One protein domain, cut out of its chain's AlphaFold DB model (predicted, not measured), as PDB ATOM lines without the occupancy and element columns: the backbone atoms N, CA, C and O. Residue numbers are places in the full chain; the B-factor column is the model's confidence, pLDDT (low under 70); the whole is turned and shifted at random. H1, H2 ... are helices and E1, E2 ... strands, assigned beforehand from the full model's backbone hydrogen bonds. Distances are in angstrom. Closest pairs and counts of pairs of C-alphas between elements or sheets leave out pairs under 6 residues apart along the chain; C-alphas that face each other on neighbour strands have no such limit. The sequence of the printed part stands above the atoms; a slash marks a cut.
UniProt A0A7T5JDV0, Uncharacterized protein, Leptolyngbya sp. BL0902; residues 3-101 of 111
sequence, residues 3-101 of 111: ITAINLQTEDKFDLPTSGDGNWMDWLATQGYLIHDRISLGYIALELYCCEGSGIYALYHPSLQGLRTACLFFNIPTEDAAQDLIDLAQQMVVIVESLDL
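This is residues 3 to 101 of the 111 residues of an uncharacterized protein of Leptolyngbya sp. BL0902 (UniProt A0A7T5JDV0). One strongly twisted sheet of six strands has the long helix H2 running along one face, over E5 and E4, while the short helix H1 sits on the opposite face, where the sheet curls round it. The printed part has 99 residues, with six named strands and two named helices in the order E1 E2 H1 E3 E4 E5 E6 H2. Across the mixed sheet the order is E2 E1 E6 E5 E4 E3, with E1 and E6 parallel and the other neighbours antiparallel. The class is mixed, helices and strands; the whole is compact, with a radius of gyration of the C-alphas of 13.4 A and spans of 43 by 31 by 23 A.

E1, residues 3 to 7, begins at C-alpha 3 (284.542, 357.633, 368.201) and is 12.9 A long. E2 is residues 13 to 17, 13.5 A, and H1 is residues 24 to 30, 9.7 A. E3, residues 34 to 41, measures 20.6 A, and E4, residues 44 to 51, measures 23.3 A. E5 is residues 56 to 61, 17.0 A, and E6 is residues 70 to 76, 17.3 A. H2, residues 79 to 99, is 30.5 A long, from C-alpha 79 (283.128, 341.826, 384.083) to C-alpha 99 (263.087, 364.373, 379.622).

E2 and E3 are the edge strands. E1 and E2 form a hairpin, with N 5 and O 14 at 2.8 A. E1 and E6 are parallel at 20 degrees, with N 6 and O 72 at 2.8 A. E3, E4, E5 and E6 form a meander, each strand the antiparallel neighbour of the one before: N 46 and O 39 are 2.8 A apart, N 49 and O 58 2.7 A, and N 73 and O 59 2.8 A. H1 is on the sheet; its closest C-alphas to E2 are those of Trp 24 and Leu 16, 5.4 A apart. H2 is on the opposite face at a height over the sheet of 9.1 A, along the strands, at 8 degrees to E4 on the local plane. The closest C-alphas of H2 and E5 are those of Ala 82 and Tyr 57, 6.6 A apart. The two helices are apart, and in both every O i to N i+4 pair is within hydrogen-bond range.

The C-alphas farthest apart, those of Gly 53 and Leu 101, are 44.4 A from each other. The printed part has no cut and no long link. The mean pLDDT of the printed part is 83.6; residues 64 to 69 and 93 to 101 are under 70.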
ATOM      1  N   ILE A   3     284.850 358.196 366.893       88.25
ATOM      2  CA  ILE A   3     284.542 357.633 368.201       88.25
ATOM      3  C   ILE A   3     285.686 357.987 369.128       88.25
ATOM      4  O   ILE A   3     286.841 357.735 368.796       88.25
ATOM      5  N   THR A   4     285.369 358.534 370.290       91.06
ATOM      6  CA  THR A   4     286.383 358.790 371.307       91.06
ATOM      7  C   THR A   4     286.635 357.499 372.079       91.06
ATOM      8  O   THR A   4     285.764 357.019 372.805       91.06
ATOM      9  N   ALA A   5     287.819 356.922 371.901       91.88
ATOM     10  CA  ALA A   5     288.300 355.784 372.665       91.88
ATOM     11  C   ALA A   5     288.954 356.268 373.964       91.88
ATOM     12  O   ALA A   5     289.770 357.188 373.938       91.88
ATOM     13  N   ILE A   6     288.592 355.658 375.092       92.75
ATOM     14  CA  ILE A   6     289.034 356.027 376.438       92.75
ATOM     15  C   ILE A   6     289.579 354.780 377.135       92.75
ATOM     16  O   ILE A   6     288.855 353.802 377.334       92.75
ATOM     17  N   ASN A   7     290.853 354.824 377.518       92.81
ATOM     18  CA  ASN A   7     291.500 353.787 378.309       92.81
ATOM     19  C   ASN A   7     291.134 353.979 379.782       92.81
ATOM     20  O   ASN A   7     291.537 354.972 380.378       92.81
ATOM     21  N   LEU A   8     290.417 353.042 380.402       89.56
ATOM     22  CA  LEU A   8     290.038 353.193 381.812       89.56
ATOM     23  C   LEU A   8     291.170 352.911 382.807       89.56
ATOM     24  O   LEU A   8     291.045 353.260 383.975       89.56
ATOM     25  N   GLN A   9     292.274 352.304 382.369       88.25
ATOM     26  CA  GLN A   9     293.431 352.074 383.239       88.25
ATOM     27  C   GLN A   9     294.374 353.275 383.297       88.25
ATOM     28  O   GLN A   9     294.957 353.539 384.345       88.25
ATOM     29  N   THR A  10     294.560 353.971 382.174       91.38
ATOM     30  CA  THR A  10     295.513 355.090 382.064       91.38
ATOM     31  C   THR A  10     294.844 356.451 381.916       91.38
ATOM     32  O   THR A  10     295.534 357.463 381.962       91.38
ATOM     33  N   GLU A  11     293.524 356.483 381.722       87.88
ATOM     34  CA  GLU A  11     292.727 357.680 381.421       87.88
ATOM     35  C   GLU A  11     293.107 358.375 380.098       87.88
ATOM     36  O   GLU A  11     292.649 359.484 379.803       87.88
ATOM     37  N   ASP A  12     293.903 357.708 379.256       90.62
ATOM     38  CA  ASP A  12     294.245 358.194 377.924       90.62
ATOM     39  C   ASP A  12     293.020 358.195 377.010       90.62
ATOM     40  O   ASP A  12     292.191 357.282 377.035       90.62
ATOM     41  N   LYS A  13     292.946 359.201 376.137       92.38
ATOM     42  CA  LYS A  13     291.883 359.323 375.140       92.38
ATOM     43  C   LYS A  13     292.427 359.650 373.760       92.38
ATOM     44  O   LYS A  13     293.331 360.474 373.619       92.38
ATOM     45  N   PHE A  14     291.840 359.037 372.744       93.19
ATOM     46  CA  PHE A  14     292.136 359.307 371.340       93.19
ATOM     47  C   PHE A  14     290.908 359.034 370.476       93.19
ATOM     48  O   PHE A  14     289.958 358.388 370.907       93.19
ATOM     49  N   ASP A  15     290.927 359.532 369.246       91.88
ATOM     50  CA  ASP A  15     289.819 359.362 368.316       91.88
ATOM     51  C   ASP A  15     290.087 358.214 367.340       91.88
ATOM     52  O   ASP A  15     291.153 358.130 366.728       91.88
ATOM     53  N   LEU A  16     289.084 357.359 367.165       91.44
ATOM     54  CA  LEU A  16     289.042 356.297 366.169       91.44
ATOM     55  C   LEU A  16     288.041 356.650 365.063       91.44
ATOM     56  O   LEU A  16     286.971 357.204 365.344       91.44
ATOM     57  N   PRO A  17     288.338 356.333 363.794       90.06
ATOM     58  CA  PRO A  17     287.386 356.553 362.720       90.06
ATOM     59  C   PRO A  17     286.173 355.621 362.863       90.06
ATOM     60  O   PRO A  17     286.269 354.476 363.306       90.06
ATOM     61  N   THR A  18     284.998 356.117 362.472       85.56
ATOM     62  CA  THR A  18     283.762 355.307 362.444       85.56
ATOM     63  C   THR A  18     283.692 354.362 361.247       85.56
ATOM     64  O   THR A  18     282.965 353.375 361.298       85.56
ATOM     65  N   SER A  19     284.418 354.661 360.171       86.38
ATOM     66  CA  SER A  19     284.409 353.898 358.925       86.38
ATOM     67  C   SER A  19     285.736 354.031 358.179       86.38
ATOM     68  O   SER A  19     286.516 354.949 358.441       86.38
ATOM     69  N   GLY A  20     285.965 353.120 357.231       86.88
ATOM     70  CA  GLY A  20     287.229 353.001 356.507       86.88
ATOM     71  C   GLY A  20     288.244 352.132 357.247       86.88
ATOM     72  O   GLY A  20     287.922 351.518 358.268       86.88
ATOM     73  N   ASP A  21     289.458 352.082 356.708       80.81
ATOM     74  CA  ASP A  21     290.552 351.298 357.277       80.81
ATOM     75  C   ASP A  21     290.944 351.831 358.658       80.81
ATOM     76  O   ASP A  21     291.117 353.037 358.855       80.81
ATOM     77  N   GLY A  22     291.094 350.919 359.621       83.75
ATOM     78  CA  GLY A  22     291.439 351.273 360.998       83.75
ATOM     79  C   GLY A  22     290.272 351.867 361.785       83.75
ATOM     80  O   GLY A  22     290.502 352.584 362.760       83.75
ATOM     81  N   ASN A  23     289.029 351.594 361.368       91.31
ATOM     82  CA  ASN A  23     287.860 351.938 362.167       91.31
ATOM     83  C   ASN A  23     287.902 351.252 363.539       91.31
ATOM     84  O   ASN A  23     288.643 350.302 363.773       91.31
ATOM     85  N   TRP A  24     287.088 351.751 364.458       91.94
ATOM     86  CA  TRP A  24     287.057 351.271 365.836       91.94
ATOM     87  C   TRP A  24     286.792 349.758 365.988       91.94
ATOM     88  O   TRP A  24     287.345 349.155 366.905       91.94
ATOM     89  N   MET A  25     286.005 349.136 365.098       91.69
ATOM     90  CA  MET A  25     285.757 347.686 365.129       91.69
ATOM     91  C   MET A  25     287.008 346.919 364.711       91.69
ATOM     92  O   MET A  25     287.417 345.984 365.396       91.69
ATOM     93  N   ASP A  26     287.648 347.349 363.622       93.19
ATOM     94  CA  ASP A  26     288.908 346.759 363.164       93.19
ATOM     95  C   ASP A  26     289.996 346.939 364.225       93.19
ATOM     96  O   ASP A  26     290.747 346.009 364.511       93.19
ATOM     97  N   TRP A  27     290.050 348.112 364.863       94.12
ATOM     98  CA  TRP A  27     290.968 348.387 365.959       94.12
ATOM     99  C   TRP A  27     290.744 347.417 367.126       94.12
ATOM    100  O   TRP A  27     291.700 346.758 367.534       94.12
ATOM    101  N   LEU A  28     289.505 347.237 367.599       93.56
ATOM    102  CA  LEU A  28     289.173 346.250 368.637       93.56
ATOM    103  C   LEU A  28     289.611 344.836 368.242       93.56
ATOM    104  O   LEU A  28     290.271 344.156 369.030       93.56
ATOM    105  N   ALA A  29     289.332 344.428 367.002       92.25
ATOM    106  CA  ALA A  29     289.747 343.128 366.488       92.25
ATOM    107  C   ALA A  29     291.279 342.973 366.480       92.25
ATOM    108  O   ALA A  29     291.790 341.925 366.876       92.25
ATOM    109  N   THR A  30     292.036 344.016 366.108       92.31
ATOM    110  CA  THR A  30     293.513 343.990 366.154       92.31
ATOM    111  C   THR A  30     294.065 343.873 367.572       92.31
ATOM    112  O   THR A  30     295.145 343.318 367.764       92.31
ATOM    113  N   GLN A  31     293.329 344.382 368.562       90.38
ATOM    114  CA  GLN A  31     293.669 344.271 369.978       90.38
ATOM    115  C   GLN A  31     293.192 342.940 370.595       90.38
ATOM    116  O   GLN A  31     293.449 342.682 371.768       90.38
ATOM    117  N   GLY A  32     292.521 342.078 369.822       92.75
ATOM    118  CA  GLY A  32     292.030 340.777 370.282       92.75
ATOM    119  C   GLY A  32     290.712 340.835 371.055       92.75
ATOM    120  O   GLY A  32     290.387 339.882 371.760       92.75
ATOM    121  N   TYR A  33     289.962 341.931 370.946       94.38
ATOM    122  CA  TYR A  33     288.609 342.016 371.482       94.38
ATOM    123  C   TYR A  33     287.617 341.385 370.508       94.38
ATOM    124  O   TYR A  33     287.592 341.706 369.319       94.38
ATOM    125  N   LEU A  34     286.763 340.514 371.036       93.31
ATOM    126  CA  LEU A  34     285.641 339.919 370.322       93.31
ATOM    127  C   LEU A  34     284.341 340.373 370.963       93.31
ATOM    128  O   LEU A  34     284.306 340.691 372.150       93.31
ATOM    129  N   ILE A  35     283.271 340.413 370.175       93.81
ATOM    130  CA  ILE A  35     281.966 340.767 370.715       93.81
ATOM    131  C   ILE A  35     281.528 339.708 371.731       93.81
ATOM    132  O   ILE A  35     281.512 338.516 371.432       93.81
ATOM    133  N   HIS A  36     281.219 340.164 372.937       92.88
ATOM    134  CA  HIS A  36     280.794 339.334 374.053       92.88
ATOM    135  C   HIS A  36     279.281 339.419 374.238       92.88
ATOM    136  O   HIS A  36     278.620 338.387 374.309       92.88
ATOM    137  N   ASP A  37     278.728 340.636 374.242       92.38
ATOM    138  CA  ASP A  37     277.288 340.850 374.387       92.38
ATOM    139  C   ASP A  37     276.804 342.122 373.672       92.38
ATOM    140  O   ASP A  37     277.580 343.023 373.338       92.38
ATOM    141  N   ARG A  38     275.496 342.190 373.418       92.62
ATOM    142  CA  ARG A  38     274.802 343.337 372.830       92.62
ATOM    143  C   ARG A  38     273.574 343.686 373.655       92.62
ATOM    144  O   ARG A  38     272.561 342.991 373.602       92.62
ATOM    145  N   ILE A  39     273.629 344.827 374.330       89.88
ATOM    146  CA  ILE A  39     272.545 345.302 375.186       89.88
ATOM    147  C   ILE A  39     271.734 346.357 374.435       89.88
ATOM    148  O   ILE A  39     272.238 347.424 374.088       89.88
ATOM    149  N   SER A  40     270.456 346.073 374.185       85.56
ATOM    150  CA  SER A  40     269.544 347.018 373.530       85.56
ATOM    151  C   SER A  40     268.913 347.963 374.552       85.56
ATOM    152  O   SER A  40     268.200 347.507 375.444       85.56
ATOM    153  N   LEU A  41     269.135 349.271 374.400       78.25
ATOM    154  CA  LEU A  41     268.568 350.339 375.231       78.25
ATOM    155  C   LEU A  41     267.653 351.225 374.382       78.25
ATOM    156  O   LEU A  41     268.047 352.286 373.898       78.25
ATOM    157  N   GLY A  42     266.430 350.746 374.146       74.56
ATOM    158  CA  GLY A  42     265.452 351.440 373.310       74.56
ATOM    159  C   GLY A  42     265.952 351.607 371.872       74.56
ATOM    160  O   GLY A  42     265.982 350.648 371.104       74.56
ATOM    161  N   TYR A  43     266.334 352.832 371.506       72.75
ATOM    162  CA  TYR A  43     266.813 353.200 370.169       72.75
ATOM    163  C   TYR A  43     268.340 353.131 370.000       72.75
ATOM    164  O   TYR A  43     268.834 353.367 368.895       72.75
ATOM    165  N   ILE A  44     269.095 352.815 371.058       79.81
ATOM    166  CA  ILE A  44     270.541 352.573 370.978       79.81
ATOM    167  C   ILE A  44     270.886 351.128 371.346       79.81
ATOM    168  O   ILE A  44     270.161 350.472 372.088       79.81
ATOM    169  N   ALA A  45     272.020 350.639 370.850       84.69
ATOM    170  CA  ALA A  45     272.593 349.359 371.254       84.69
ATOM    171  C   ALA A  45     273.991 349.592 371.827       84.69
ATOM    172  O   ALA A  45     274.835 350.201 371.167       84.69
ATOM    173  N   LEU A  46     274.218 349.126 373.052       90.25
ATOM    174  CA  LEU A  46     275.553 348.997 373.621       90.25
ATOM    175  C   LEU A  46     276.161 347.690 373.143       90.25
ATOM    176  O   LEU A  46     275.471 346.673 373.039       90.25
ATOM    177  N   GLU A  47     277.461 347.707 372.901       94.19
ATOM    178  CA  GLU A  47     278.191 346.498 372.549       94.19
ATOM    179  C   GLU A  47     279.322 346.287 373.545       94.19
ATOM    180  O   GLU A  47     280.190 347.146 373.712       94.19
ATOM    181  N   LEU A  48     279.280 345.141 374.213       94.50
ATOM    182  CA  LEU A  48     280.308 344.685 375.124       94.50
ATOM    183  C   LEU A  48     281.231 343.737 374.370       94.50
ATOM    184  O   LEU A  48     280.792 342.808 373.693       94.50
ATOM    185  N   TYR A  49     282.522 343.961 374.521       95.69
ATOM    186  CA  TYR A  49     283.583 343.175 373.933       95.69
ATOM    187  C   TYR A  49     284.448 342.583 375.037       95.69
ATOM    188  O   TYR A  49     284.657 343.220 376.068       95.69
ATOM    189  N   CYS A  50     284.989 341.393 374.803       95.38
ATOM    190  CA  CYS A  50     285.886 340.706 375.720       95.38
ATOM    191  C   CYS A  50     287.122 340.210 374.971       95.38
ATOM    192  O   CYS A  50     287.045 339.725 373.840       95.38
ATOM    193  N   CYS A  51     288.273 340.338 375.615       93.19
ATOM    194  CA  CYS A  51     289.508 339.712 375.189       93.19
ATOM    195  C   CYS A  51     289.631 338.352 375.897       93.19
ATOM    196  O   CYS A  51     290.064 338.282 377.049       93.19
ATOM    197  N   GLU A  52     289.259 337.261 375.212       78.06
ATOM    198  CA  GLU A  52     289.144 335.907 375.801       78.06
ATOM    199  C   GLU A  52     290.437 335.402 376.471       78.06
ATOM    200  O   GLU A  52     290.391 334.559 377.364       78.06
ATOM    201  N   GLY A  53     291.601 335.927 376.074       79.06
ATOM    202  CA  GLY A  53     292.896 335.568 376.660       79.06
ATOM    203  C   GLY A  53     293.287 336.344 377.922       79.06
ATOM    204  O   GLY A  53     294.221 335.931 378.606       79.06
ATOM    205  N   SER A  54     292.623 337.464 378.227       83.75
ATOM    206  CA  SER A  54     293.012 338.368 379.322       83.75
ATOM    207  C   SER A  54     291.890 338.686 380.312       83.75
ATOM    208  O   SER A  54     292.183 339.181 381.398       83.75
ATOM    209  N   GLY A  55     290.628 338.394 379.975       85.44
ATOM    210  CA  GLY A  55     289.477 338.743 380.816       85.44
ATOM    211  C   GLY A  55     289.226 340.252 380.900       85.44
ATOM    212  O   GLY A  55     288.559 340.716 381.818       85.44
ATOM    213  N   ILE A  56     289.793 341.011 379.961       94.00
ATOM    214  CA  ILE A  56     289.642 342.458 379.849       94.00
ATOM    215  C   ILE A  56     288.493 342.763 378.888       94.00
ATOM    216  O   ILE A  56     288.370 342.138 377.832       94.00
ATOM    217  N   TYR A  57     287.684 343.761 379.234       95.62
ATOM    218  CA  TYR A  57     286.495 344.151 378.490       95.62
ATOM    219  C   TYR A  57     286.644 345.519 377.809       95.62
ATOM    220  O   TYR A  57     287.468 346.360 378.188       95.62
ATOM    221  N   ALA A  58     285.819 345.747 376.792       95.00
ATOM    222  CA  ALA A  58     285.609 347.050 376.176       95.00
ATOM    223  C   ALA A  58     284.114 347.278 375.918       95.00
ATOM    224  O   ALA A  58     283.399 346.352 375.556       95.00
ATOM    225  N   LEU A  59     283.637 348.504 376.106       93.94
ATOM    226  CA  LEU A  59     282.236 348.883 375.972       93.94
ATOM    227  C   LEU A  59     282.101 350.003 374.945       93.94
ATOM    228  O   LEU A  59     282.597 351.114 375.145       93.94
ATOM    229  N   TYR A  60     281.399 349.718 373.856       92.31
ATOM    230  CA  TYR A  60     281.005 350.716 372.877       92.31
ATOM    231  C   TYR A  60     279.645 351.317 373.236       92.31
ATOM    232  O   TYR A  60     278.663 350.602 373.455       92.31
ATOM    233  N   HIS A  61     279.588 352.648 373.243       88.88
ATOM    234  CA  HIS A  61     278.391 353.436 373.481       88.88
ATOM    235  C   HIS A  61     278.141 354.392 372.296       88.88
ATOM    236  O   HIS A  61     278.881 355.367 372.124       88.88
ATOM    237  N   PRO A  62     277.085 354.195 371.486       78.38
ATOM    238  CA  PRO A  62     276.884 354.940 370.237       78.38
ATOM    239  C   PRO A  62     276.486 356.412 370.427       78.38
ATOM    240  O   PRO A  62     276.661 357.210 369.509       78.38
ATOM    241  N   SER A  63     275.951 356.799 371.591       72.25
ATOM    242  CA  SER A  63     275.595 358.198 371.873       72.25
ATOM    243  C   SER A  63     275.509 358.481 373.371       72.25
ATOM    244  O   SER A  63     274.458 358.274 373.973       72.25
ATOM    245  N   LEU A  64     276.594 358.946 373.995       63.94
ATOM    246  CA  LEU A  64     276.565 359.309 375.413       63.94
ATOM    247  C   LEU A  64     275.928 360.707 375.586       63.94
ATOM    248  O   LEU A  64     276.491 361.703 375.147       63.94
ATOM    249  N   GLN A  65     274.752 360.780 376.219       53.62
ATOM    250  CA  GLN A  65     274.132 361.998 376.781       53.62
ATOM    251  C   GLN A  65     274.176 363.278 375.906       53.62
ATOM    252  O   GLN A  65     274.899 364.223 376.207       53.62
ATOM    253  N   GLY A  66     273.399 363.360 374.817       49.91
ATOM    254  CA  GLY A  66     273.208 364.617 374.056       49.91
ATOM    255  C   GLY A  66     274.456 365.189 373.354       49.91
ATOM    256  O   GLY A  66     274.349 366.091 372.520       49.91
ATOM    257  N   LEU A  67     275.635 364.635 373.627       50.50
ATOM    258  CA  LEU A  67     276.857 364.816 372.876       50.50
ATOM    259  C   LEU A  67     276.741 363.875 371.684       50.50
ATOM    260  O   LEU A  67     276.586 362.667 371.837       50.50
ATOM    261  N   ARG A  68     276.779 364.426 370.473       58.28
ATOM    262  CA  ARG A  68     276.759 363.677 369.205       58.28
ATOM    263  C   ARG A  68     278.064 362.892 368.987       58.28
ATOM    264  O   ARG A  68     278.628 362.922 367.896       58.28
ATOM    265  N   THR A  69     278.566 362.245 370.029       68.12
ATOM    266  CA  THR A  69     279.873 361.613 370.084       68.12
ATOM    267  C   THR A  69     279.682 360.208 370.628       68.12
ATOM    268  O   THR A  69     279.223 360.009 371.753       68.12
ATOM    269  N   ALA A  70     280.004 359.232 369.790       84.69
ATOM    270  CA  ALA A  70     280.088 357.846 370.204       84.69
ATOM    271  C   ALA A  70     281.388 357.642 371.000       84.69
ATOM    272  O   ALA A  70     282.419 358.233 370.667       84.69
ATOM    273  N   CYS A  71     281.339 356.812 372.036       89.19
ATOM    274  CA  CYS A  71     282.463 356.545 372.927       89.19
ATOM    275  C   CYS A  71     282.779 355.051 372.957       89.19
ATOM    276  O   CYS A  71     281.882 354.216 372.881       89.19
ATOM    277  N   LEU A  72     284.059 354.725 373.098       92.12
ATOM    278  CA  LEU A  72     284.543 353.370 373.313       92.12
ATOM    279  C   LEU A  72     285.387 353.355 374.586       92.12
ATOM    280  O   LEU A  72     286.478 353.912 374.609       92.12
ATOM    281  N   PHE A  73     284.903 352.711 375.638       92.69
ATOM    282  CA  PHE A  73     285.689 352.462 376.842       92.69
ATOM    283  C   PHE A  73     286.438 351.146 376.668       92.69
ATOM    284  O   PHE A  73     285.827 350.155 376.287       92.69
ATOM    285  N   PHE A  74     287.741 351.103 376.920       92.81
ATOM    286  CA  PHE A  74     288.528 349.875 376.787       92.81
ATOM    287  C   PHE A  74     289.499 349.701 377.955       92.81
ATOM    288  O   PHE A  74     289.715 350.626 378.744       92.81
ATOM    289  N   ASN A  75     290.067 348.499 378.067       93.94
ATOM    290  CA  ASN A  75     290.839 348.051 379.225       93.94
ATOM    291  C   ASN A  75     290.030 347.997 380.531       93.94
ATOM    292  O   ASN A  75     290.556 348.258 381.614       93.94
ATOM    293  N   ILE A  76     288.749 347.636 380.444       94.00
ATOM    294  CA  ILE A  76     287.902 347.415 381.615       94.00
ATOM    295  C   ILE A  76     288.373 346.111 382.291       94.00
ATOM    296  O   ILE A  76     288.364 345.062 381.647       94.00
ATOM    297  N   PRO A  77     288.836 346.143 383.551       91.44
ATOM    298  CA  PRO A  77     289.619 345.048 384.128       91.44
ATOM    299  C   PRO A  77     288.797 343.816 384.522       91.44
ATOM    300  O   PRO A  77     289.369 342.739 384.670       91.44
ATOM    301  N   THR A  78     287.492 343.970 384.748       90.56
ATOM    302  CA  THR A  78     286.605 342.895 385.204       90.56
ATOM    303  C   THR A  78     285.235 343.003 384.553       90.56
ATOM    304  O   THR A  78     284.823 344.078 384.116       90.56
ATOM    305  N   GLU A  79     284.521 341.882 384.531       90.38
ATOM    306  CA  GLU A  79     283.128 341.826 384.083       90.38
ATOM    307  C   GLU A  79     282.228 342.696 384.967       90.38
ATOM    308  O   GLU A  79     281.447 343.479 384.442       90.38
ATOM    309  N   ASP A  80     282.423 342.663 386.292       91.94
ATOM    310  CA  ASP A  80     281.679 343.509 387.236       91.94
ATOM    311  C   ASP A  80     281.825 345.005 386.908       91.94
ATOM    312  O   ASP A  80     280.841 345.734 386.858       91.94
ATOM    313  N   ALA A  81     283.044 345.467 386.595       90.81
ATOM    314  CA  ALA A  81     283.274 346.860 386.212       90.81
ATOM    315  C   ALA A  81     282.648 347.201 384.849       90.81
ATOM    316  O   ALA A  81     282.239 348.340 384.616       90.81
ATOM    317  N   ALA A  82     282.573 346.230 383.934       91.56
ATOM    318  CA  ALA A  82     281.859 346.401 382.674       91.56
ATOM    319  C   ALA A  82     280.347 346.504 382.912       91.56
ATOM    320  O   ALA A  82     279.696 347.348 382.298       91.56
ATOM    321  N   GLN A  83     279.812 345.707 383.838       91.56
ATOM    322  CA  GLN A  83     278.409 345.746 384.228       91.56
ATOM    323  C   GLN A  83     278.047 347.072 384.904       91.56
ATOM    324  O   GLN A  83     277.053 347.678 384.518       91.56
ATOM    325  N   ASP A  84     278.886 347.593 385.803       90.38
ATOM    326  CA  ASP A  84     278.685 348.914 386.419       90.38
ATOM    327  C   ASP A  84     278.578 350.034 385.361       90.38
ATOM    328  O   ASP A  84     277.755 350.947 385.472       90.38
ATOM    329  N   LEU A  85     279.393 349.965 384.300       87.75
ATOM    330  CA  LEU A  85     279.339 350.917 383.183       87.75
ATOM    331  C   LEU A  85     278.087 350.743 382.323       87.75
ATOM    332  O   LEU A  85     277.530 351.738 381.854       87.75
ATOM    333  N   ILE A  86     277.645 349.502 382.109       89.25
ATOM    334  CA  ILE A  86     276.383 349.211 381.425       89.25
ATOM    335  C   ILE A  86     275.224 349.789 382.235       89.25
ATOM    336  O   ILE A  86     274.414 350.523 381.678       89.25
ATOM    337  N   ASP A  87     275.174 349.542 383.540       88.69
ATOM    338  CA  ASP A  87     274.123 350.038 384.429       88.69
ATOM    339  C   ASP A  87     274.101 351.573 384.468       88.69
ATOM    340  O   ASP A  87     273.033 352.193 384.429       88.69
ATOM    341  N   LEU A  88     275.275 352.214 384.472       84.31
ATOM    342  CA  LEU A  88     275.389 353.667 384.350       84.31
ATOM    343  C   LEU A  88     274.840 354.163 383.003       84.31
ATOM    344  O   LEU A  88     274.043 355.103 382.967       84.31
ATOM    345  N   ALA A  89     275.226 353.523 381.898       80.94
ATOM    346  CA  ALA A  89     274.733 353.860 380.566       80.94
ATOM    347  C   ALA A  89     273.208 353.683 380.458       80.94
ATOM    348  O   ALA A  89     272.522 354.535 379.891       80.94
ATOM    349  N   GLN A  90     272.656 352.633 381.072       80.06
ATOM    350  CA  GLN A  90     271.216 352.389 381.164       80.06
ATOM    351  C   GLN A  90     270.487 353.509 381.905       80.06
ATOM    352  O   GLN A  90     269.511 354.057 381.392       80.06
ATOM    353  N   GLN A  91     270.983 353.903 383.081       77.62
ATOM    354  CA  GLN A  91     270.408 355.004 383.857       77.62
ATOM    355  C   GLN A  91     270.419 356.322 383.074       77.62
ATOM    356  O   GLN A  91     269.463 357.096 383.135       77.62
ATOM    357  N   MET A  92     271.472 356.569 382.289       70.50
ATOM    358  CA  MET A  92     271.576 357.770 381.460       70.50
ATOM    359  C   MET A  92     270.544 357.803 380.324       70.50
ATOM    360  O   MET A  92     270.044 358.885 380.016       70.50
ATOM    361  N   VAL A  93     270.189 356.659 379.725       64.69
ATOM    362  CA  VAL A  93     269.129 356.576 378.700       64.69
ATOM    363  C   VAL A  93     267.750 356.843 379.306       64.69
ATOM    364  O   VAL A  93     266.990 357.635 378.750       64.69
ATOM    365  N   VAL A  94     267.459 356.273 380.481       58.69
ATOM    366  CA  VAL A  94     266.171 356.464 381.174       58.69
ATOM    367  C   VAL A  94     265.926 357.937 381.512       58.69
ATOM    368  O   VAL A  94     264.812 358.433 381.341       58.69
ATOM    369  N   ILE A  95     266.960 358.671 381.939       55.84
ATOM    370  CA  ILE A  95     266.845 360.112 382.215       55.84
ATOM    371  C   ILE A  95     266.479 360.889 380.940       55.84
ATOM    372  O   ILE A  95     265.673 361.814 381.007       55.84
ATOM    373  N   VAL A  96     267.016 360.510 379.777       51.00
ATOM    374  CA  VAL A  96     266.712 361.175 378.499       51.00
ATOM    375  C   VAL A  96     265.289 360.867 378.030       51.00
ATOM    376  O   VAL A  96     264.582 361.792 377.648       51.00
ATOM    377  N   GLU A  97     264.829 359.617 378.121       51.22
ATOM    378  CA  GLU A  97     263.432 359.270 377.801       51.22
ATOM    379  C   GLU A  97     262.437 359.972 378.738       51.22
ATOM    380  O   GLU A  97     261.369 360.403 378.309       51.22
ATOM    381  N   SER A  98     262.811 360.166 380.005       51.16
ATOM    382  CA  SER A  98     262.006 360.920 380.977       51.16
ATOM    383  C   SER A  98     261.964 362.423 380.676       51.16
ATOM    384  O   SER A  98     260.990 363.087 381.019       51.16
ATOM    385  N   LEU A  99     263.009 362.969 380.041       47.91
ATOM    386  CA  LEU A  99     263.087 364.373 379.622       47.91
ATOM    387  C   LEU A  99     262.386 364.635 378.277       47.91
ATOM    388  O   LEU A  99     261.960 365.762 378.033       47.91
ATOM    389  N   ASP A 100     262.230 363.615 377.428       43.25
ATOM    390  CA  ASP A 100     261.536 363.707 376.131       43.25
ATOM    391  C   ASP A 100     260.003 363.542 376.251       43.25
ATOM    392  O   ASP A 100     259.261 363.722 375.287       43.25
ATOM    393  N   LEU A 101     259.488 363.268 377.458       46.25
ATOM    394  CA  LEU A 101     258.051 363.131 377.737       46.25
ATOM    395  C   LEU A 101     257.342 364.434 378.139       46.25
ATOM    396  O   LEU A 101     256.160 364.401 378.478       46.25
TER     397      LEU A 101